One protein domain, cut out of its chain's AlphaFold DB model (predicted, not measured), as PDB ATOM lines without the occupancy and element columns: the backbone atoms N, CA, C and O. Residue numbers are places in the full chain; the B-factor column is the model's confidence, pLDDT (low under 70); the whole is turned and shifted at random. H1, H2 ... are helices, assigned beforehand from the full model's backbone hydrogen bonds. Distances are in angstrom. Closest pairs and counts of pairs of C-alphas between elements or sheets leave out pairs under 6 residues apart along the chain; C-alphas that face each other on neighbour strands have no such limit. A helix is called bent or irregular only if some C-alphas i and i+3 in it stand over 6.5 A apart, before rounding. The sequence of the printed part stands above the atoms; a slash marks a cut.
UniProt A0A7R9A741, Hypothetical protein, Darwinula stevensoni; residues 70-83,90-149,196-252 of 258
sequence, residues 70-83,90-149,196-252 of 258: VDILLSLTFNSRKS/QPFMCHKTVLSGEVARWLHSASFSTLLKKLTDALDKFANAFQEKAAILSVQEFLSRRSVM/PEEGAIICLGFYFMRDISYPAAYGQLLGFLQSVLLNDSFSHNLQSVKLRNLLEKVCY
ATOM      1  N   VAL A  70     -68.899 -19.598 -37.888       84.00
ATOM      2  CA  VAL A  70     -67.765 -19.706 -36.954       84.00
ATOM      3  C   VAL A  70     -66.618 -18.791 -37.365       84.00
ATOM      4  O   VAL A  70     -66.030 -18.129 -36.511       84.00
ATOM      5  N   ASP A  71     -66.281 -18.744 -38.651       82.31
ATOM      6  CA  ASP A  71     -65.190 -17.906 -39.136       82.31
ATOM      7  C   ASP A  71     -65.491 -16.406 -38.936       82.31
ATOM      8  O   ASP A  71     -64.633 -15.657 -38.457       82.31
ATOM      9  N   ILE A  72     -66.734 -15.978 -39.178       84.94
ATOM     10  CA  ILE A  72     -67.200 -14.612 -38.880       84.94
ATOM     11  C   ILE A  72     -67.039 -14.305 -37.387       84.94
ATOM     12  O   ILE A  72     -66.407 -13.309 -37.020       84.94
ATOM     13  N   LEU A  73     -67.537 -15.188 -36.520       86.50
ATOM     14  CA  LEU A  73     -67.446 -15.019 -35.071       86.50
ATOM     15  C   LEU A  73     -65.992 -14.940 -34.607       86.50
ATOM     16  O   LEU A  73     -65.644 -14.047 -33.831       86.50
ATOM     17  N   LEU A  74     -65.119 -15.826 -35.104       85.81
ATOM     18  CA  LEU A  74     -63.694 -15.817 -34.782       85.81
ATOM     19  C   LEU A  74     -63.027 -14.508 -35.210       85.81
ATOM     20  O   LEU A  74     -62.213 -13.998 -34.440       85.81
ATOM     21  N   SER A  75     -63.376 -13.952 -36.375       85.38
ATOM     22  CA  SER A  75     -62.874 -12.654 -36.851       85.38
ATOM     23  C   SER A  75     -63.277 -11.501 -35.940       85.38
ATOM     24  O   SER A  75     -62.404 -10.752 -35.495       85.38
ATOM     25  N   LEU A  76     -64.569 -11.376 -35.623       85.75
ATOM     26  CA  LEU A  76     -65.104 -10.266 -34.821       85.75
ATOM     27  C   LEU A  76     -64.469 -10.192 -33.429       85.75
ATOM     28  O   LEU A  76     -64.222  -9.118 -32.883       85.75
ATOM     29  N   THR A  77     -64.161 -11.350 -32.860       85.62
ATOM     30  CA  THR A  77     -63.718 -11.480 -31.470       85.62
ATOM     31  C   THR A  77     -62.203 -11.671 -31.331       85.62
ATOM     32  O   THR A  77     -61.690 -11.717 -30.210       85.62
ATOM     33  N   PHE A  78     -61.458 -11.739 -32.442       85.69
ATOM     34  CA  PHE A  78     -60.019 -12.023 -32.442       85.69
ATOM     35  C   PHE A  78     -59.210 -11.008 -31.629       85.69
ATOM     36  O   PHE A  78     -58.413 -11.402 -30.781       85.69
ATOM     37  N   ASN A  79     -59.426  -9.705 -31.835       82.19
ATOM     38  CA  ASN A  79     -58.671  -8.660 -31.132       82.19
ATOM     39  C   ASN A  79     -58.899  -8.710 -29.615       82.19
ATOM     40  O   ASN A  79     -57.946  -8.587 -28.843       82.19
ATOM     41  N   SER A  80     -60.139  -8.972 -29.198       80.25
ATOM     42  CA  SER A  80     -60.510  -9.144 -27.791       80.25
ATOM     43  C   SER A  80     -59.893 -10.401 -27.182       80.25
ATOM     44  O   SER A  80     -59.484 -10.379 -26.027       80.25
ATOM     45  N   ARG A  81     -59.774 -11.496 -27.945       79.50
ATOM     46  CA  ARG A  81     -59.119 -12.729 -27.477       79.50
ATOM     47  C   ARG A  81     -57.598 -12.637 -27.459       79.50
ATOM     48  O   ARG A  81     -56.973 -13.180 -26.556       79.50
ATOM     49  N   LYS A  82     -56.994 -11.948 -28.427       78.06
ATOM     50  CA  LYS A  82     -55.536 -11.829 -28.581       78.06
ATOM     51  C   LYS A  82     -54.868 -11.141 -27.389       78.06
ATOM     52  O   LYS A  82     -53.710 -11.423 -27.082       78.06
ATOM     53  N   SER A  83     -55.574 -10.224 -26.729       69.50
ATOM     54  CA  SER A  83     -55.092  -9.533 -25.528       69.50
ATOM     55  C   SER A  83     -55.172 -10.400 -24.266       69.50
ATOM     56  O   SER A  83     -54.463 -10.131 -23.291       69.50
ATOM     57  N   GLN A  90     -59.548 -22.521 -25.235       74.44
ATOM     58  CA  GLN A  90     -60.982 -22.520 -25.026       74.44
ATOM     59  C   GLN A  90     -61.586 -23.809 -25.604       74.44
ATOM     60  O   GLN A  90     -61.145 -24.251 -26.664       74.44
ATOM     61  N   PRO A  91     -62.597 -24.408 -24.960       73.19
ATOM     62  CA  PRO A  91     -63.174 -25.677 -25.401       73.19
ATOM     63  C   PRO A  91     -63.632 -25.728 -26.871       73.19
ATOM     64  O   PRO A  91     -63.451 -26.753 -27.520       73.19
ATOM     65  N   PHE A  92     -64.166 -24.634 -27.431       74.81
ATOM     66  CA  PHE A  92     -64.534 -24.571 -28.856       74.81
ATOM     67  C   PHE A  92     -63.320 -24.702 -29.793       74.81
ATOM     68  O   PHE A  92     -63.436 -25.243 -30.890       74.81
ATOM     69  N   MET A  93     -62.125 -24.289 -29.354       76.81
ATOM     70  CA  MET A  93     -60.872 -24.438 -30.110       76.81
ATOM     71  C   MET A  93     -60.357 -25.885 -30.137       76.81
ATOM     72  O   MET A  93     -59.344 -26.158 -30.773       76.81
ATOM     73  N   CYS A  94     -61.033 -26.824 -29.469       74.56
ATOM     74  CA  CYS A  94     -60.717 -28.248 -29.558       74.56
ATOM     75  C   CYS A  94     -61.221 -28.895 -30.858       74.56
ATOM     76  O   CYS A  94     -60.858 -30.032 -31.152       74.56
ATOM     77  N   HIS A  95     -62.044 -28.192 -31.640       80.00
ATOM     78  CA  HIS A  95     -62.512 -28.659 -32.939       80.00
ATOM     79  C   HIS A  95     -61.528 -28.278 -34.058       80.00
ATOM     80  O   HIS A  95     -61.105 -27.123 -34.132       80.00
ATOM     81  N   LYS A  96     -61.218 -29.209 -34.981       82.31
ATOM     82  CA  LYS A  96     -60.244 -29.008 -36.080       82.31
ATOM     83  C   LYS A  96     -60.487 -27.705 -36.846       82.31
ATOM     84  O   LYS A  96     -59.608 -26.855 -36.900       82.31
ATOM     85  N   THR A  97     -61.690 -27.529 -37.394       83.31
ATOM     86  CA  THR A  97     -62.038 -26.367 -38.232       83.31
ATOM     87  C   THR A  97     -61.850 -25.036 -37.505       83.31
ATOM     88  O   THR A  97     -61.284 -24.097 -38.061       83.31
ATOM     89  N   VAL A  98     -62.269 -24.972 -36.240       84.94
ATOM     90  CA  VAL A  98     -62.136 -23.779 -35.400       84.94
ATOM     91  C   VAL A  98     -60.663 -23.484 -35.144       84.94
ATOM     92  O   VAL A  98     -60.215 -22.353 -35.318       84.94
ATOM     93  N   LEU A  99     -59.897 -24.507 -34.759       84.88
ATOM     94  CA  LEU A  99     -58.476 -24.371 -34.470       84.88
ATOM     95  C   LEU A  99     -57.693 -23.918 -35.704       84.88
ATOM     96  O   LEU A  99     -56.876 -23.008 -35.606       84.88
ATOM     97  N   SER A 100     -57.967 -24.504 -36.870       87.81
ATOM     98  CA  SER A 100     -57.371 -24.099 -38.145       87.81
ATOM     99  C   SER A 100     -57.687 -22.640 -38.490       87.81
ATOM    100  O   SER A 100     -56.789 -21.903 -38.902       87.81
ATOM    101  N   GLY A 101     -58.935 -22.204 -38.284       87.62
ATOM    102  CA  GLY A 101     -59.346 -20.812 -38.486       87.62
ATOM    103  C   GLY A 101     -58.661 -19.842 -37.521       87.62
ATOM    104  O   GLY A 101     -58.204 -18.773 -37.929       87.62
ATOM    105  N   GLU A 102     -58.533 -20.214 -36.248       87.62
ATOM    106  CA  GLU A 102     -57.831 -19.407 -35.246       87.62
ATOM    107  C   GLU A 102     -56.331 -19.314 -35.576       87.62
ATOM    108  O   GLU A 102     -55.765 -18.220 -35.613       87.62
ATOM    109  N   VAL A 103     -55.689 -20.438 -35.911       88.38
ATOM    110  CA  VAL A 103     -54.274 -20.491 -36.311       88.38
ATOM    111  C   VAL A 103     -53.997 -19.610 -37.524       88.38
ATOM    112  O   VAL A 103     -53.014 -18.869 -37.514       88.38
ATOM    113  N   ALA A 104     -54.854 -19.648 -38.548       89.19
ATOM    114  CA  ALA A 104     -54.688 -18.807 -39.732       89.19
ATOM    115  C   ALA A 104     -54.606 -17.316 -39.365       89.19
ATOM    116  O   ALA A 104     -53.709 -16.618 -39.840       89.19
ATOM    117  N   ARG A 105     -55.461 -16.856 -38.442       88.75
ATOM    118  CA  ARG A 105     -55.472 -15.466 -37.952       88.75
ATOM    119  C   ARG A 105     -54.219 -15.116 -37.159       88.75
ATOM    120  O   ARG A 105     -53.629 -14.058 -37.380       88.75
ATOM    121  N   TRP A 106     -53.777 -16.004 -36.268       87.62
ATOM    122  CA  TRP A 106     -52.537 -15.810 -35.504       87.62
ATOM    123  C   TRP A 106     -51.295 -15.739 -36.390       87.62
ATOM    124  O   TRP A 106     -50.367 -14.995 -36.083       87.62
ATOM    125  N   LEU A 107     -51.301 -16.471 -37.500       87.69
ATOM    126  CA  LEU A 107     -50.238 -16.477 -38.502       87.69
ATOM    127  C   LEU A 107     -50.448 -15.427 -39.609       87.69
ATOM    128  O   LEU A 107     -49.764 -15.470 -40.628       87.69
ATOM    129  N   HIS A 108     -51.367 -14.473 -39.417       86.94
ATOM    130  CA  HIS A 108     -51.635 -13.375 -40.351       86.94
ATOM    131  C   HIS A 108     -51.964 -13.835 -41.787       86.94
ATOM    132  O   HIS A 108     -51.621 -13.163 -42.760       86.94
ATOM    133  N   SER A 109     -52.629 -14.984 -41.924       85.19
ATOM    134  CA  SER A 109     -53.081 -15.539 -43.200       85.19
ATOM    135  C   SER A 109     -54.590 -15.386 -43.365       85.19
ATOM    136  O   SER A 109     -55.341 -15.526 -42.403       85.19
ATOM    137  N   ALA A 110     -55.036 -15.159 -44.605       82.44
ATOM    138  CA  ALA A 110     -56.457 -15.080 -44.947       82.44
ATOM    139  C   ALA A 110     -57.191 -16.409 -44.709       82.44
ATOM    140  O   ALA A 110     -58.359 -16.421 -44.339       82.44
ATOM    141  N   SER A 111     -56.506 -17.536 -44.910       88.56
ATOM    142  CA  SER A 111     -57.067 -18.860 -44.665       88.56
ATOM    143  C   SER A 111     -55.994 -19.874 -44.289       88.56
ATOM    144  O   SER A 111     -54.800 -19.704 -44.572       88.56
ATOM    145  N   PHE A 112     -56.439 -20.977 -43.695       89.94
ATOM    146  CA  PHE A 112     -55.586 -22.130 -43.428       89.94
ATOM    147  C   PHE A 112     -55.149 -22.841 -44.722       89.94
ATOM    148  O   PHE A 112     -54.002 -23.265 -44.836       89.94
ATOM    149  N   SER A 113     -56.007 -22.876 -45.750       92.06
ATOM    150  CA  SER A 113     -55.663 -23.416 -47.076       92.06
ATOM    151  C   SER A 113     -54.514 -22.655 -47.748       92.06
ATOM    152  O   SER A 113     -53.662 -23.263 -48.390       92.06
ATOM    153  N   THR A 114     -54.435 -21.335 -47.550       93.12
ATOM    154  CA  THR A 114     -53.318 -20.515 -48.040       93.12
ATOM    155  C   THR A 114     -51.999 -20.897 -47.366       93.12
ATOM    156  O   THR A 114     -50.968 -20.970 -48.032       93.12
ATOM    157  N   LEU A 115     -52.022 -21.178 -46.058       93.38
ATOM    158  CA  LEU A 115     -50.840 -21.643 -45.324       93.38
ATOM    159  C   LEU A 115     -50.385 -23.016 -45.821       93.38
ATOM    160  O   LEU A 115     -49.195 -23.210 -46.054       93.38
ATOM    161  N   LEU A 116     -51.329 -23.938 -46.034       94.44
ATOM    162  CA  LEU A 116     -51.031 -25.254 -46.597       94.44
ATOM    163  C   LEU A 116     -50.388 -25.138 -47.972       94.44
ATOM    164  O   LEU A 116     -49.338 -25.725 -48.187       94.44
ATOM    165  N   LYS A 117     -50.945 -24.314 -48.866       94.75
ATOM    166  CA  LYS A 117     -50.373 -24.103 -50.199       94.75
ATOM    167  C   LYS A 117     -48.935 -23.578 -50.136       94.75
ATOM    168  O   LYS A 117     -48.063 -24.136 -50.789       94.75
ATOM    169  N   LYS A 118     -48.669 -22.557 -49.308       94.31
ATOM    170  CA  LYS A 118     -47.302 -22.041 -49.101       94.31
ATOM    171  C   LYS A 118     -46.347 -23.127 -48.607       94.31
ATOM    172  O   LYS A 118     -45.192 -23.160 -49.028       94.31
ATOM    173  N   LEU A 119     -46.816 -23.988 -47.700       95.00
ATOM    174  CA  LEU A 119     -46.022 -25.104 -47.207       95.00
ATOM    175  C   LEU A 119     -45.745 -26.112 -48.322       95.00
ATOM    176  O   LEU A 119     -44.589 -26.470 -48.513       95.00
ATOM    177  N   THR A 120     -46.763 -26.528 -49.075       95.25
ATOM    178  CA  THR A 120     -46.621 -27.454 -50.207       95.25
ATOM    179  C   THR A 120     -45.617 -26.930 -51.231       95.25
ATOM    180  O   THR A 120     -44.658 -27.630 -51.539       95.25
ATOM    181  N   ASP A 121     -45.732 -25.663 -51.642       94.81
ATOM    182  CA  ASP A 121     -44.790 -25.036 -52.578       94.81
ATOM    183  C   ASP A 121     -43.339 -25.073 -52.048       94.81
ATOM    184  O   ASP A 121     -42.376 -25.232 -52.801       94.81
ATOM    185  N   ALA A 122     -43.153 -24.912 -50.735       94.31
ATOM    186  CA  ALA A 122     -41.842 -24.996 -50.098       94.31
ATOM    187  C   ALA A 122     -41.321 -26.439 -49.988       94.31
ATOM    188  O   ALA A 122     -40.116 -26.660 -50.133       94.31
ATOM    189  N   LEU A 123     -42.204 -27.411 -49.751       95.12
ATOM    190  CA  LEU A 123     -41.867 -28.836 -49.721       95.12
ATOM    191  C   LEU A 123     -41.454 -29.342 -51.105       95.12
ATOM    192  O   LEU A 123     -40.479 -30.085 -51.200       95.12
ATOM    193  N   ASP A 124     -42.106 -28.879 -52.169       95.44
ATOM    194  CA  ASP A 124     -41.727 -29.210 -53.546       95.44
ATOM    195  C   ASP A 124     -40.346 -28.646 -53.895       95.44
ATOM    196  O   ASP A 124     -39.491 -29.336 -54.456       95.44
ATOM    197  N   LYS A 125     -40.063 -27.398 -53.499       94.94
ATOM    198  CA  LYS A 125     -38.718 -26.816 -53.645       94.94
ATOM    199  C   LYS A 125     -37.669 -27.594 -52.861       94.94
ATOM    200  O   LYS A 125     -36.569 -27.801 -53.370       94.94
ATOM    201  N   PHE A 126     -37.990 -28.022 -51.642       94.56
ATOM    202  CA  PHE A 126     -37.107 -28.861 -50.837       94.56
ATOM    203  C   PHE A 126     -36.818 -30.197 -51.534       94.56
ATOM    204  O   PHE A 126     -35.648 -30.542 -51.708       94.56
ATOM    205  N   ALA A 127     -37.856 -30.899 -51.987       94.00
ATOM    206  CA  ALA A 127     -37.732 -32.173 -52.687       94.00
ATOM    207  C   ALA A 127     -36.810 -32.055 -53.907       94.00
ATOM    208  O   ALA A 127     -35.860 -32.823 -54.051       94.00
ATOM    209  N   ASN A 128     -37.012 -31.016 -54.720       94.06
ATOM    210  CA  ASN A 128     -36.190 -30.750 -55.898       94.06
ATOM    211  C   ASN A 128     -34.739 -30.377 -55.547       94.06
ATOM    212  O   ASN A 128     -33.801 -30.828 -56.202       94.06
ATOM    213  N   ALA A 129     -34.530 -29.562 -54.512       92.88
ATOM    214  CA  ALA A 129     -33.209 -29.041 -54.153       92.88
ATOM    215  C   ALA A 129     -32.300 -30.055 -53.435       92.88
ATOM    216  O   ALA A 129     -31.075 -29.868 -53.415       92.88
ATOM    217  N   PHE A 130     -32.891 -31.074 -52.806       90.06
ATOM    218  CA  PHE A 130     -32.184 -32.059 -51.985       90.06
ATOM    219  C   PHE A 130     -32.411 -33.513 -52.423       90.06
ATOM    220  O   PHE A 130     -31.809 -34.396 -51.826       90.06
ATOM    221  N   GLN A 131     -33.197 -33.752 -53.483       90.00
ATOM    222  CA  GLN A 131     -33.569 -35.091 -53.973       90.00
ATOM    223  C   GLN A 131     -34.260 -35.943 -52.893       90.00
ATOM    224  O   GLN A 131     -34.014 -37.137 -52.757       90.00
ATOM    225  N   GLU A 132     -35.133 -35.298 -52.121       90.62
ATOM    226  CA  GLU A 132     -35.875 -35.883 -51.000       90.62
ATOM    227  C   GLU A 132     -37.379 -35.953 -51.312       90.62
ATOM    228  O   GLU A 132     -37.849 -35.412 -52.312       90.62
ATOM    229  N   LYS A 133     -38.172 -36.600 -50.447       89.19
ATOM    230  CA  LYS A 133     -39.641 -36.592 -50.584       89.19
ATOM    231  C   LYS A 133     -40.226 -35.220 -50.216       89.19
ATOM    232  O   LYS A 133     -39.802 -34.600 -49.239       89.19
ATOM    233  N   ALA A 134     -41.259 -34.792 -50.944       92.06
ATOM    234  CA  ALA A 134     -42.034 -33.579 -50.664       92.06
ATOM    235  C   ALA A 134     -42.982 -33.780 -49.463       92.06
ATOM    236  O   ALA A 134     -44.197 -33.847 -49.609       92.06
ATOM    237  N   ALA A 135     -42.413 -33.944 -48.268       90.12
ATOM    238  CA  ALA A 135     -43.159 -34.189 -47.035       90.12
ATOM    239  C   ALA A 135     -42.523 -33.459 -45.849       90.12
ATOM    240  O   ALA A 135     -41.292 -33.386 -45.733       90.12
ATOM    241  N   ILE A 136     -43.345 -32.974 -44.913       89.19
ATOM    242  CA  ILE A 136     -42.829 -32.242 -43.744       89.19
ATOM    243  C   ILE A 136     -41.928 -33.109 -42.855       89.19
ATOM    244  O   ILE A 136     -40.951 -32.627 -42.280       89.19
ATOM    245  N   LEU A 137     -42.216 -34.411 -42.785       85.00
ATOM    246  CA  LEU A 137     -41.414 -35.371 -42.030       85.00
ATOM    247  C   LEU A 137     -40.014 -35.549 -42.636       85.00
ATOM    248  O   LEU A 137     -39.049 -35.698 -41.889       85.00
ATOM    249  N   SER A 138     -39.878 -35.450 -43.961       87.44
ATOM    250  CA  SER A 138     -38.578 -35.485 -44.641       87.44
ATOM    251  C   SER A 138     -37.760 -34.227 -44.359       87.44
ATOM    252  O   SER A 138     -36.564 -34.323 -44.089       87.44
ATOM    253  N   VAL A 139     -38.397 -33.052 -44.304       89.56
ATOM    254  CA  VAL A 139     -37.731 -31.817 -43.853       89.56
ATOM    255  C   VAL A 139     -37.255 -31.956 -42.409       89.56
ATOM    256  O   VAL A 139     -36.131 -31.575 -42.076       89.56
ATOM    257  N   GLN A 140     -38.088 -32.517 -41.532       85.25
ATOM    258  CA  GLN A 140     -37.704 -32.747 -40.147       85.25
ATOM    259  C   GLN A 140     -36.496 -33.685 -40.034       85.25
ATOM    260  O   GLN A 140     -35.553 -33.380 -39.299       85.25
ATOM    261  N   GLU A 141     -36.512 -34.800 -40.761       83.38
ATOM    262  CA  GLU A 141     -35.406 -35.755 -40.800       83.38
ATOM    263  C   GLU A 141     -34.129 -35.099 -41.332       83.38
ATOM    264  O   GLU A 141     -33.081 -35.181 -40.683       83.38
ATOM    265  N   PHE A 142     -34.233 -34.332 -42.418       87.75
ATOM    266  CA  PHE A 142     -33.131 -33.554 -42.976       87.75
ATOM    267  C   PHE A 142     -32.519 -32.599 -41.944       87.75
ATOM    268  O   PHE A 142     -31.291 -32.536 -41.802       87.75
ATOM    269  N   LEU A 143     -33.351 -31.867 -41.198       85.56
ATOM    270  CA  LEU A 143     -32.912 -30.902 -40.186       85.56
ATOM    271  C   LEU A 143     -32.335 -31.573 -38.934       85.56
ATOM    272  O   LEU A 143     -31.443 -31.007 -38.291       85.56
ATOM    273  N   SER A 144     -32.780 -32.784 -38.601       76.56
ATOM    274  CA  SER A 144     -32.198 -33.568 -37.514       76.56
ATOM    275  C   SER A 144     -30.763 -34.021 -37.862       76.56
ATOM    276  O   SER A 144     -30.411 -34.313 -39.009       76.56
ATOM    277  N   ARG A 145     -29.836 -33.994 -36.895       56.88
ATOM    278  CA  ARG A 145     -28.502 -34.612 -37.056       56.88
ATOM    279  C   ARG A 145     -28.636 -36.114 -36.767       56.88
ATOM    280  O   ARG A 145     -29.477 -36.476 -35.951       56.88
ATOM    281  N   ARG A 146     -27.822 -36.951 -37.436       46.38
ATOM    282  CA  ARG A 146     -27.759 -38.425 -37.304       46.38
ATOM    283  C   ARG A 146     -28.224 -38.931 -35.926       46.38
ATOM    284  O   ARG A 146     -27.694 -38.492 -34.910       46.38
ATOM    285  N   SER A 147     -29.165 -39.877 -35.944       41.88
ATOM    286  CA  SER A 147     -29.526 -40.775 -34.834       41.88
ATOM    287  C   SER A 147     -29.833 -40.128 -33.475       41.88
ATOM    288  O   SER A 147     -29.486 -40.695 -32.438       41.88
ATOM    289  N   VAL A 148     -30.491 -38.968 -33.441       40.06
ATOM    290  CA  VAL A 148     -31.054 -38.443 -32.188       40.06
ATOM    291  C   VAL A 148     -32.559 -38.678 -32.174       40.06
ATOM    292  O   VAL A 148     -33.259 -38.333 -33.125       40.06
ATOM    293  N   MET A 149     -33.031 -39.268 -31.072       37.34
ATOM    294  CA  MET A 149     -34.428 -39.440 -30.651       37.34
ATOM    295  C   MET A 149     -35.165 -38.102 -30.468       37.34
ATOM    296  O   MET A 149     -35.601 -37.736 -29.380       37.34
ATOM    297  N   PRO A 196     -49.847 -34.528 -41.419       83.88
ATOM    298  CA  PRO A 196     -48.612 -34.013 -40.830       83.88
ATOM    299  C   PRO A 196     -48.353 -32.529 -41.109       83.88
ATOM    300  O   PRO A 196     -47.932 -31.793 -40.216       83.88
ATOM    301  N   GLU A 197     -48.629 -32.081 -42.329       89.19
ATOM    302  CA  GLU A 197     -48.476 -30.701 -42.783       89.19
ATOM    303  C   GLU A 197     -49.432 -29.762 -42.040       89.19
ATOM    304  O   GLU A 197     -49.009 -28.731 -41.510       89.19
ATOM    305  N   GLU A 198     -50.708 -30.141 -41.927       88.50
ATOM    306  CA  GLU A 198     -51.685 -29.393 -41.135       88.50
ATOM    307  C   GLU A 198     -51.258 -29.324 -39.665       88.50
ATOM    308  O   GLU A 198     -51.261 -28.250 -39.062       88.50
ATOM    309  N   GLY A 199     -50.832 -30.452 -39.095       84.31
ATOM    310  CA  GLY A 199     -50.391 -30.530 -37.707       84.31
ATOM    311  C   GLY A 199     -49.163 -29.670 -37.430       84.31
ATOM    312  O   GLY A 199     -49.089 -29.021 -36.386       84.31
ATOM    313  N   ALA A 200     -48.233 -29.586 -38.381       85.94
ATOM    314  CA  ALA A 200     -47.059 -28.727 -38.293       85.94
ATOM    315  C   ALA A 200     -47.431 -27.233 -38.281       85.94
ATOM    316  O   ALA A 200     -46.907 -26.473 -37.461       85.94
ATOM    317  N   ILE A 201     -48.376 -26.814 -39.131       90.50
ATOM    318  CA  ILE A 201     -48.882 -25.431 -39.158       90.50
ATOM    319  C   ILE A 201     -49.616 -25.101 -37.855       90.50
ATOM    320  O   ILE A 201     -49.372 -24.051 -37.256       90.50
ATOM    321  N   ILE A 202     -50.489 -25.997 -37.385       87.06
ATOM    322  CA  ILE A 202     -51.225 -25.797 -36.129       87.06
ATOM    323  C   ILE A 202     -50.253 -25.738 -34.946       87.06
ATOM    324  O   ILE A 202     -50.411 -24.892 -34.067       87.06
ATOM    325  N   CYS A 203     -49.211 -26.573 -34.944       81.88
ATOM    326  CA  CYS A 203     -48.141 -26.515 -33.954       81.88
ATOM    327  C   CYS A 203     -47.475 -25.133 -33.943       81.88
ATOM    328  O   CYS A 203     -47.406 -24.509 -32.885       81.88
ATOM    329  N   LEU A 204     -47.064 -24.599 -35.100       85.88
ATOM    330  CA  LEU A 204     -46.517 -23.241 -35.182       85.88
ATOM    331  C   LEU A 204     -47.496 -22.205 -34.610       85.88
ATOM    332  O   LEU A 204     -47.124 -21.423 -33.734       85.88
ATOM    333  N   GLY A 205     -48.757 -22.241 -35.046       85.62
ATOM    334  CA  GLY A 205     -49.808 -21.352 -34.551       85.62
ATOM    335  C   GLY A 205     -49.980 -21.426 -33.037       85.62
ATOM    336  O   GLY A 205     -50.133 -20.399 -32.384       85.62
ATOM    337  N   PHE A 206     -49.870 -22.615 -32.448       80.62
ATOM    338  CA  PHE A 206     -49.933 -22.798 -31.004       80.62
ATOM    339  C   PHE A 206     -48.791 -22.095 -30.261       80.62
ATOM    340  O   PHE A 206     -49.040 -21.424 -29.257       80.62
ATOM    341  N   TYR A 207     -47.558 -22.180 -30.766       77.94
ATOM    342  CA  TYR A 207     -46.425 -21.453 -30.185       77.94
ATOM    343  C   TYR A 207     -46.605 -19.928 -30.282       77.94
ATOM    344  O   TYR A 207     -46.244 -19.220 -29.340       77.94
ATOM    345  N   PHE A 208     -47.230 -19.435 -31.356       79.94
ATOM    346  CA  PHE A 208     -47.604 -18.023 -31.511       79.94
ATOM    347  C   PHE A 208     -48.720 -17.600 -30.546       79.94
ATOM    348  O   PHE A 208     -48.564 -16.607 -29.839       79.94
ATOM    349  N   MET A 209     -49.806 -18.376 -30.463       79.25
ATOM    350  CA  MET A 209     -50.932 -18.145 -29.545       79.25
ATOM    351  C   MET A 209     -50.479 -18.048 -28.089       79.25
ATOM    352  O   MET A 209     -50.973 -17.231 -27.313       79.25
ATOM    353  N   ARG A 210     -49.536 -18.911 -27.708       72.44
ATOM    354  CA  ARG A 210     -49.010 -19.008 -26.345       72.44
ATOM    355  C   ARG A 210     -47.865 -18.044 -26.064       72.44
ATOM    356  O   ARG A 210     -47.535 -17.859 -24.895       72.44
ATOM    357  N   ASP A 211     -47.264 -17.465 -27.102       70.25
ATOM    358  CA  ASP A 211     -46.066 -16.628 -27.013       70.25
ATOM    359  C   ASP A 211     -44.935 -17.303 -26.202       70.25
ATOM    360  O   ASP A 211     -44.401 -16.760 -25.233       70.25
ATOM    361  N   ILE A 212     -44.607 -18.545 -26.572       69.69
ATOM    362  CA  ILE A 212     -43.596 -19.387 -25.908       69.69
ATOM    363  C   ILE A 212     -42.429 -19.703 -26.853       69.69
ATOM    364  O   ILE A 212     -42.562 -19.696 -28.074       69.69
ATOM    365  N   SER A 213     -41.258 -20.019 -26.288       65.56
ATOM    366  CA  SER A 213     -40.089 -20.423 -27.081       65.56
ATOM    367  C   SER A 213     -40.256 -21.785 -27.729       65.56
ATOM    368  O   SER A 213     -40.775 -22.712 -27.107       65.56
ATOM    369  N   TYR A 214     -39.694 -21.930 -28.927       73.88
ATOM    370  CA  TYR A 214     -39.590 -23.226 -29.578       73.88
ATOM    371  C   TYR A 214     -38.709 -24.184 -28.766       73.88
ATOM    372  O   TYR A 214     -37.641 -23.792 -28.285       73.88
ATOM    373  N   PRO A 215     -39.116 -25.450 -28.617       68.88
ATOM    374  CA  PRO A 215     -38.312 -26.443 -27.931       68.88
ATOM    375  C   PRO A 215     -37.128 -26.856 -28.797       68.88
ATOM    376  O   PRO A 215     -37.208 -26.896 -30.024       68.88
ATOM    377  N   ALA A 216     -36.027 -27.238 -28.152       67.06
ATOM    378  CA  ALA A 216     -34.794 -27.608 -28.846       67.06
ATOM    379  C   ALA A 216     -34.979 -28.769 -29.846       67.06
ATOM    380  O   ALA A 216     -34.337 -28.774 -30.891       67.06
ATOM    381  N   ALA A 217     -35.877 -29.716 -29.550       65.12
ATOM    382  CA  ALA A 217     -36.094 -30.923 -30.350       65.12
ATOM    383  C   ALA A 217     -36.625 -30.646 -31.769       65.12
ATOM    384  O   ALA A 217     -36.217 -31.312 -32.714       65.12
ATOM    385  N   TYR A 218     -37.513 -29.662 -31.933       72.38
ATOM    386  CA  TYR A 218     -38.144 -29.342 -33.222       72.38
ATOM    387  C   TYR A 218     -38.127 -27.844 -33.547       72.38
ATOM    388  O   TYR A 218     -38.785 -27.391 -34.480       72.38
ATOM    389  N   GLY A 219     -37.321 -27.059 -32.830       78.25
ATOM    390  CA  GLY A 219     -37.220 -25.618 -33.049       78.25
ATOM    391  C   GLY A 219     -36.652 -25.237 -34.414       78.25
ATOM    392  O   GLY A 219     -37.012 -24.192 -34.938       78.25
ATOM    393  N   GLN A 220     -35.833 -26.095 -35.033       85.38
ATOM    394  CA  GLN A 220     -35.384 -25.876 -36.413       85.38
ATOM    395  C   GLN A 220     -36.527 -26.071 -37.420       85.38
ATOM    396  O   GLN A 220     -36.637 -25.296 -38.363       85.38
ATOM    397  N   LEU A 221     -37.404 -27.057 -37.194       86.69
ATOM    398  CA  LEU A 221     -38.594 -27.278 -38.021       86.69
ATOM    399  C   LEU A 221     -39.586 -26.116 -37.874       86.69
ATOM    400  O   LEU A 221     -40.073 -25.597 -38.871       86.69
ATOM    401  N   LEU A 222     -39.831 -25.651 -36.645       86.19
ATOM    402  CA  LEU A 222     -40.669 -24.469 -36.409       86.19
ATOM    403  C   LEU A 222     -40.051 -23.196 -36.996       86.19
ATOM    404  O   LEU A 222     -40.771 -22.376 -37.553       86.19
ATOM    405  N   GLY A 223     -38.725 -23.049 -36.937       86.62
ATOM    406  CA  GLY A 223     -38.012 -21.952 -37.589       86.62
ATOM    407  C   GLY A 223     -38.129 -21.984 -39.117       86.62
ATOM    408  O   GLY A 223     -38.298 -20.935 -39.741       86.62
ATOM    409  N   PHE A 224     -38.099 -23.178 -39.721       90.44
ATOM    410  CA  PHE A 224     -38.392 -23.372 -41.143       90.44
ATOM    411  C   PHE A 224     -39.823 -22.935 -41.476       90.44
ATOM    412  O   PHE A 224     -40.010 -22.075 -42.333       90.44
ATOM    413  N   LEU A 225     -40.817 -23.457 -40.751       90.75
ATOM    414  CA  LEU A 225     -42.228 -23.119 -40.958       90.75
ATOM    415  C   LEU A 225     -42.489 -21.622 -40.777       90.75
ATOM    416  O   LEU A 225     -43.151 -21.025 -41.615       90.75
ATOM    417  N   GLN A 226     -41.929 -20.996 -39.737       89.81
ATOM    418  CA  GLN A 226     -42.002 -19.548 -39.539       89.81
ATOM    419  C   GLN A 226     -41.489 -18.800 -40.771       89.81
ATOM    420  O   GLN A 226     -42.182 -17.926 -41.275       89.81
ATOM    421  N   SER A 227     -40.316 -19.175 -41.280       88.94
ATOM    422  CA  SER A 227     -39.676 -18.464 -42.392       88.94
ATOM    423  C   SER A 227     -40.385 -18.668 -43.739       88.94
ATOM    424  O   SER A 227     -40.273 -17.820 -44.617       88.94
ATOM    425  N   VAL A 228     -41.093 -19.788 -43.919       90.81
ATOM    426  CA  VAL A 228     -41.859 -20.098 -45.141       90.81
ATOM    427  C   VAL A 228     -43.261 -19.491 -45.102       90.81
ATOM    428  O   VAL A 228     -43.762 -18.973 -46.100       90.81
ATOM    429  N   LEU A 229     -43.934 -19.611 -43.960       89.31
ATOM    430  CA  LEU A 229     -45.349 -19.274 -43.832       89.31
ATOM    431  C   LEU A 229     -45.556 -17.792 -43.539       89.31
ATOM    432  O   LEU A 229     -46.543 -17.205 -44.004       89.31
ATOM    433  N   LEU A 230     -44.627 -17.198 -42.789       83.88
ATOM    434  CA  LEU A 230     -44.681 -15.818 -42.336       83.88
ATOM    435  C   LEU A 230     -43.666 -14.967 -43.096       83.88
ATOM    436  O   LEU A 230     -42.612 -15.435 -43.509       83.88
ATOM    437  N   ASN A 231     -43.950 -13.669 -43.191       68.44
ATOM    438  CA  ASN A 231     -42.993 -12.680 -43.699       68.44
ATOM    439  C   ASN A 231     -41.896 -12.339 -42.665       68.44
ATOM    440  O   ASN A 231     -41.196 -11.341 -42.820       68.44
ATOM    441  N   ASP A 232     -41.779 -13.120 -41.588       69.12
ATOM    442  CA  ASP A 232     -40.836 -12.899 -40.496       69.12
ATOM    443  C   ASP A 232     -39.760 -13.987 -40.503       69.12
ATOM    444  O   ASP A 232     -40.051 -15.184 -40.448       69.12
ATOM    445  N   SER A 233     -38.498 -13.571 -40.566       71.00
ATOM    446  CA  SER A 233     -37.366 -14.491 -40.629       71.00
ATOM    447  C   SER A 233     -37.028 -15.033 -39.242       71.00
ATOM    448  O   SER A 233     -36.757 -14.266 -38.311       71.00
ATOM    449  N   PHE A 234     -36.942 -16.357 -39.107       77.69
ATOM    450  CA  PHE A 234     -36.428 -16.965 -37.882       77.69
ATOM    451  C   PHE A 234     -34.996 -16.477 -37.613       77.69
ATOM    452  O   PHE A 234     -34.159 -16.473 -38.514       77.69
ATOM    453  N   SER A 235     -34.698 -16.043 -36.384       74.88
ATOM    454  CA  SER A 235     -33.462 -15.301 -36.102       74.88
ATOM    455  C   SER A 235     -32.204 -16.090 -36.492       74.88
ATOM    456  O   SER A 235     -31.997 -17.215 -36.038       74.88
ATOM    457  N   HIS A 236     -31.340 -15.483 -37.311       73.56
ATOM    458  CA  HIS A 236     -30.170 -16.135 -37.920       73.56
ATOM    459  C   HIS A 236     -29.199 -16.765 -36.901       73.56
ATOM    460  O   HIS A 236     -28.572 -17.788 -37.171       73.56
ATOM    461  N   ASN A 237     -29.102 -16.187 -35.701       72.25
ATOM    462  CA  ASN A 237     -28.296 -16.703 -34.591       72.25
ATOM    463  C   ASN A 237     -28.850 -17.995 -33.958       72.25
ATOM    464  O   ASN A 237     -28.122 -18.675 -33.243       72.25
ATOM    465  N   LEU A 238     -30.120 -18.323 -34.201       74.50
ATOM    466  CA  LEU A 238     -30.780 -19.545 -33.732       74.50
ATOM    467  C   LEU A 238     -30.882 -20.611 -34.836       74.50
ATOM    468  O   LEU A 238     -31.312 -21.738 -34.577       74.50
ATOM    469  N   GLN A 239     -30.482 -20.277 -36.067       81.81
ATOM    470  CA  GLN A 239     -30.484 -21.201 -37.194       81.81
ATOM    471  C   GLN A 239     -29.264 -22.121 -37.152       81.81
ATOM    472  O   GLN A 239     -28.115 -21.677 -37.076       81.81
ATOM    473  N   SER A 240     -29.508 -23.422 -37.282       84.69
ATOM    474  CA  SER A 240     -28.458 -24.374 -37.627       84.69
ATOM    475  C   SER A 240     -27.959 -24.123 -39.052       84.69
ATOM    476  O   SER A 240     -28.692 -23.610 -39.897       84.69
ATOM    477  N   VAL A 241     -26.728 -24.548 -39.349       85.25
ATOM    478  CA  VAL A 241     -26.170 -24.472 -40.714       85.25
ATOM    479  C   VAL A 241     -27.074 -25.187 -41.726       85.25
ATOM    480  O   VAL A 241     -27.314 -24.671 -42.808       85.25
ATOM    481  N   LYS A 242     -27.650 -26.338 -41.350       87.88
ATOM    482  CA  LYS A 242     -28.601 -27.070 -42.199       87.88
ATOM    483  C   LYS A 242     -29.858 -26.254 -42.499       87.88
ATOM    484  O   LYS A 242     -30.270 -26.200 -43.651       87.88
ATOM    485  N   LEU A 243     -30.451 -25.629 -41.478       88.69
ATOM    486  CA  LEU A 243     -31.634 -24.786 -41.657       88.69
ATOM    487  C   LEU A 243     -31.318 -23.581 -42.541       88.69
ATOM    488  O   LEU A 243     -32.097 -23.265 -43.427       88.69
ATOM    489  N   ARG A 244     -30.164 -22.942 -42.343       88.06
ATOM    490  CA  ARG A 244     -29.741 -21.811 -43.172       88.06
ATOM    491  C   ARG A 244     -29.637 -22.203 -44.644       88.06
ATOM    492  O   ARG A 244     -30.300 -21.595 -45.473       88.06
ATOM    493  N   ASN A 245     -28.916 -23.285 -44.937       89.06
ATOM    494  CA  ASN A 245     -28.770 -23.801 -46.299       89.06
ATOM    495  C   ASN A 245     -30.124 -24.211 -46.905       89.06
ATOM    496  O   ASN A 245     -30.353 -24.036 -48.098       89.06
ATOM    497  N   LEU A 246     -31.028 -24.769 -46.094       91.06
ATOM    498  CA  LEU A 246     -32.387 -25.095 -46.525       91.06
ATOM    499  C   LEU A 246     -33.161 -23.832 -46.920       91.06
ATOM    500  O   LEU A 246     -33.740 -23.780 -48.002       91.06
ATOM    501  N   LEU A 247     -33.154 -22.809 -46.064       90.75
ATOM    502  CA  LEU A 247     -33.845 -21.546 -46.318       90.75
ATOM    503  C   LEU A 247     -33.257 -20.810 -47.527       90.75
ATOM    504  O   LEU A 247     -34.017 -20.262 -48.319       90.75
ATOM    505  N   GLU A 248     -31.937 -20.848 -47.718       89.69
ATOM    506  CA  GLU A 248     -31.255 -20.313 -48.906       89.69
ATOM    507  C   GLU A 248     -31.735 -20.948 -50.207       89.69
ATOM    508  O   GLU A 248     -31.862 -20.244 -51.199       89.69
ATOM    509  N   LYS A 249     -32.047 -22.247 -50.211       88.88
ATOM    510  CA  LYS A 249     -32.532 -22.930 -51.419       88.88
ATOM    511  C   LYS A 249     -34.047 -22.849 -51.618       88.88
ATOM    512  O   LYS A 249     -34.517 -22.919 -52.749       88.88
ATOM    513  N   VAL A 250     -34.819 -22.760 -50.534       88.00
ATOM    514  CA  VAL A 250     -36.292 -22.845 -50.575       88.00
ATOM    515  C   VAL A 250     -36.959 -21.466 -50.552       88.00
ATOM    516  O   VAL A 250     -37.946 -21.239 -51.261       88.00
ATOM    517  N   CYS A 251     -36.441 -20.548 -49.734       80.62
ATOM    518  CA  CYS A 251     -37.054 -19.244 -49.461       80.62
ATOM    519  C   CYS A 251     -36.365 -18.109 -50.219       80.62
ATOM    520  O   CYS A 251     -37.039 -17.251 -50.789       80.62
ATOM    521  N   TYR A 252     -35.035 -18.102 -50.242       67.62
ATOM    522  CA  TYR A 252     -34.279 -17.085 -50.957       67.62
ATOM    523  C   TYR A 252     -34.104 -17.532 -52.409       67.62
ATOM    524  O   TYR A 252     -33.738 -18.667 -52.691       67.62
TER     525      TYR A 252
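What this domain is: This is residues 70 to 83, 90 to 149 and 196 to 252 of the 258 residues of the protein "Hypothetical protein" of Darwinula stevensoni (UniProt A0A7R9A741). A long helix, H4, runs along one side of an elongated body of crossed helices, with H6 and H7 packed on it in the middle and H5 and H8 at one end. At the other end H3 packs on H6, and H1 and H2 lie beyond it. The printed part has 131 residues with eight named helices, H1 to H8 in order, and no named strand: the class is all helix. It is compact, with a radius of gyration of the C-alphas of 15.2 A, and spans 44 by 27 by 26 A.

How they stand to each other: Begin at H1, residues 70 to 82, which touches H3, residues 96 to 106, at a steep tilt of 47 degrees; the closest C-alphas, of Asp 71 and Gly 101, are 6.6 A apart. H2, residues 91 to 94, touches H3 only at the corner, and only just, with 3 pairs of C-alphas within 8 A; the closest are those of Met 93 and Leu 99, 5.0 A apart. Next look at H4, residues 112 to 130, the hub, which touches five other helices. With residues 112 to 115 alone it touches H3, about perpendicular at 79 degrees, closest at the C-alphas of Ala 104 and Phe 112, 5.1 A apart. H5, residues 136 to 143, only just touches H4, with 3 pairs of C-alphas within 8 A, closest at Leu 123 and Ile 136, 6.9 A apart. H6, residues 196 to 210, touches H3 at a steep tilt of 55 degrees; the closest C-alphas, of Val 103 and Gly 205, are 4.9 A apart. H7, residues 219 to 229, touches H6, about perpendicular at 84 degrees, closest at the C-alphas of Leu 204 and Leu 222, 6.1 A apart. H8, residues 241 to 250, touches H7 at a shallow tilt of 18 degrees, the same way, closest at the C-alphas of Gln 220 and Leu 243, 6.5 A apart. H1 and H8 are apart. Every O i to N i+4 pair is within hydrogen-bond range in H3 to H8; H1 has 7 of 9, and H2 is too short for such a pair.

Where its parts are: Find C-alpha 70 at (-67.765, -19.706, -36.954); from there H1 runs 16.8 A and is irregular, with C-alphas 76 and 79 lying 7.6 A apart. H4 starts at (-55.586, -22.130, -43.428) and runs 26.8 A; H6 runs 20.9 A. H8 ends at C-alpha 250, (-36.292, -22.845, -50.575).

The domain as a whole: The C-alphas farthest apart, of Leu 76 and Ser 147, are 46.9 A apart. Two cuts leave gaps: 14.3 A from C-alpha 83 to 90, and 18.3 A from C-alpha 149 to 196. The link from H7 to H8 is long. Fourteen residues are under pLDDT 70, among them 145 to 149.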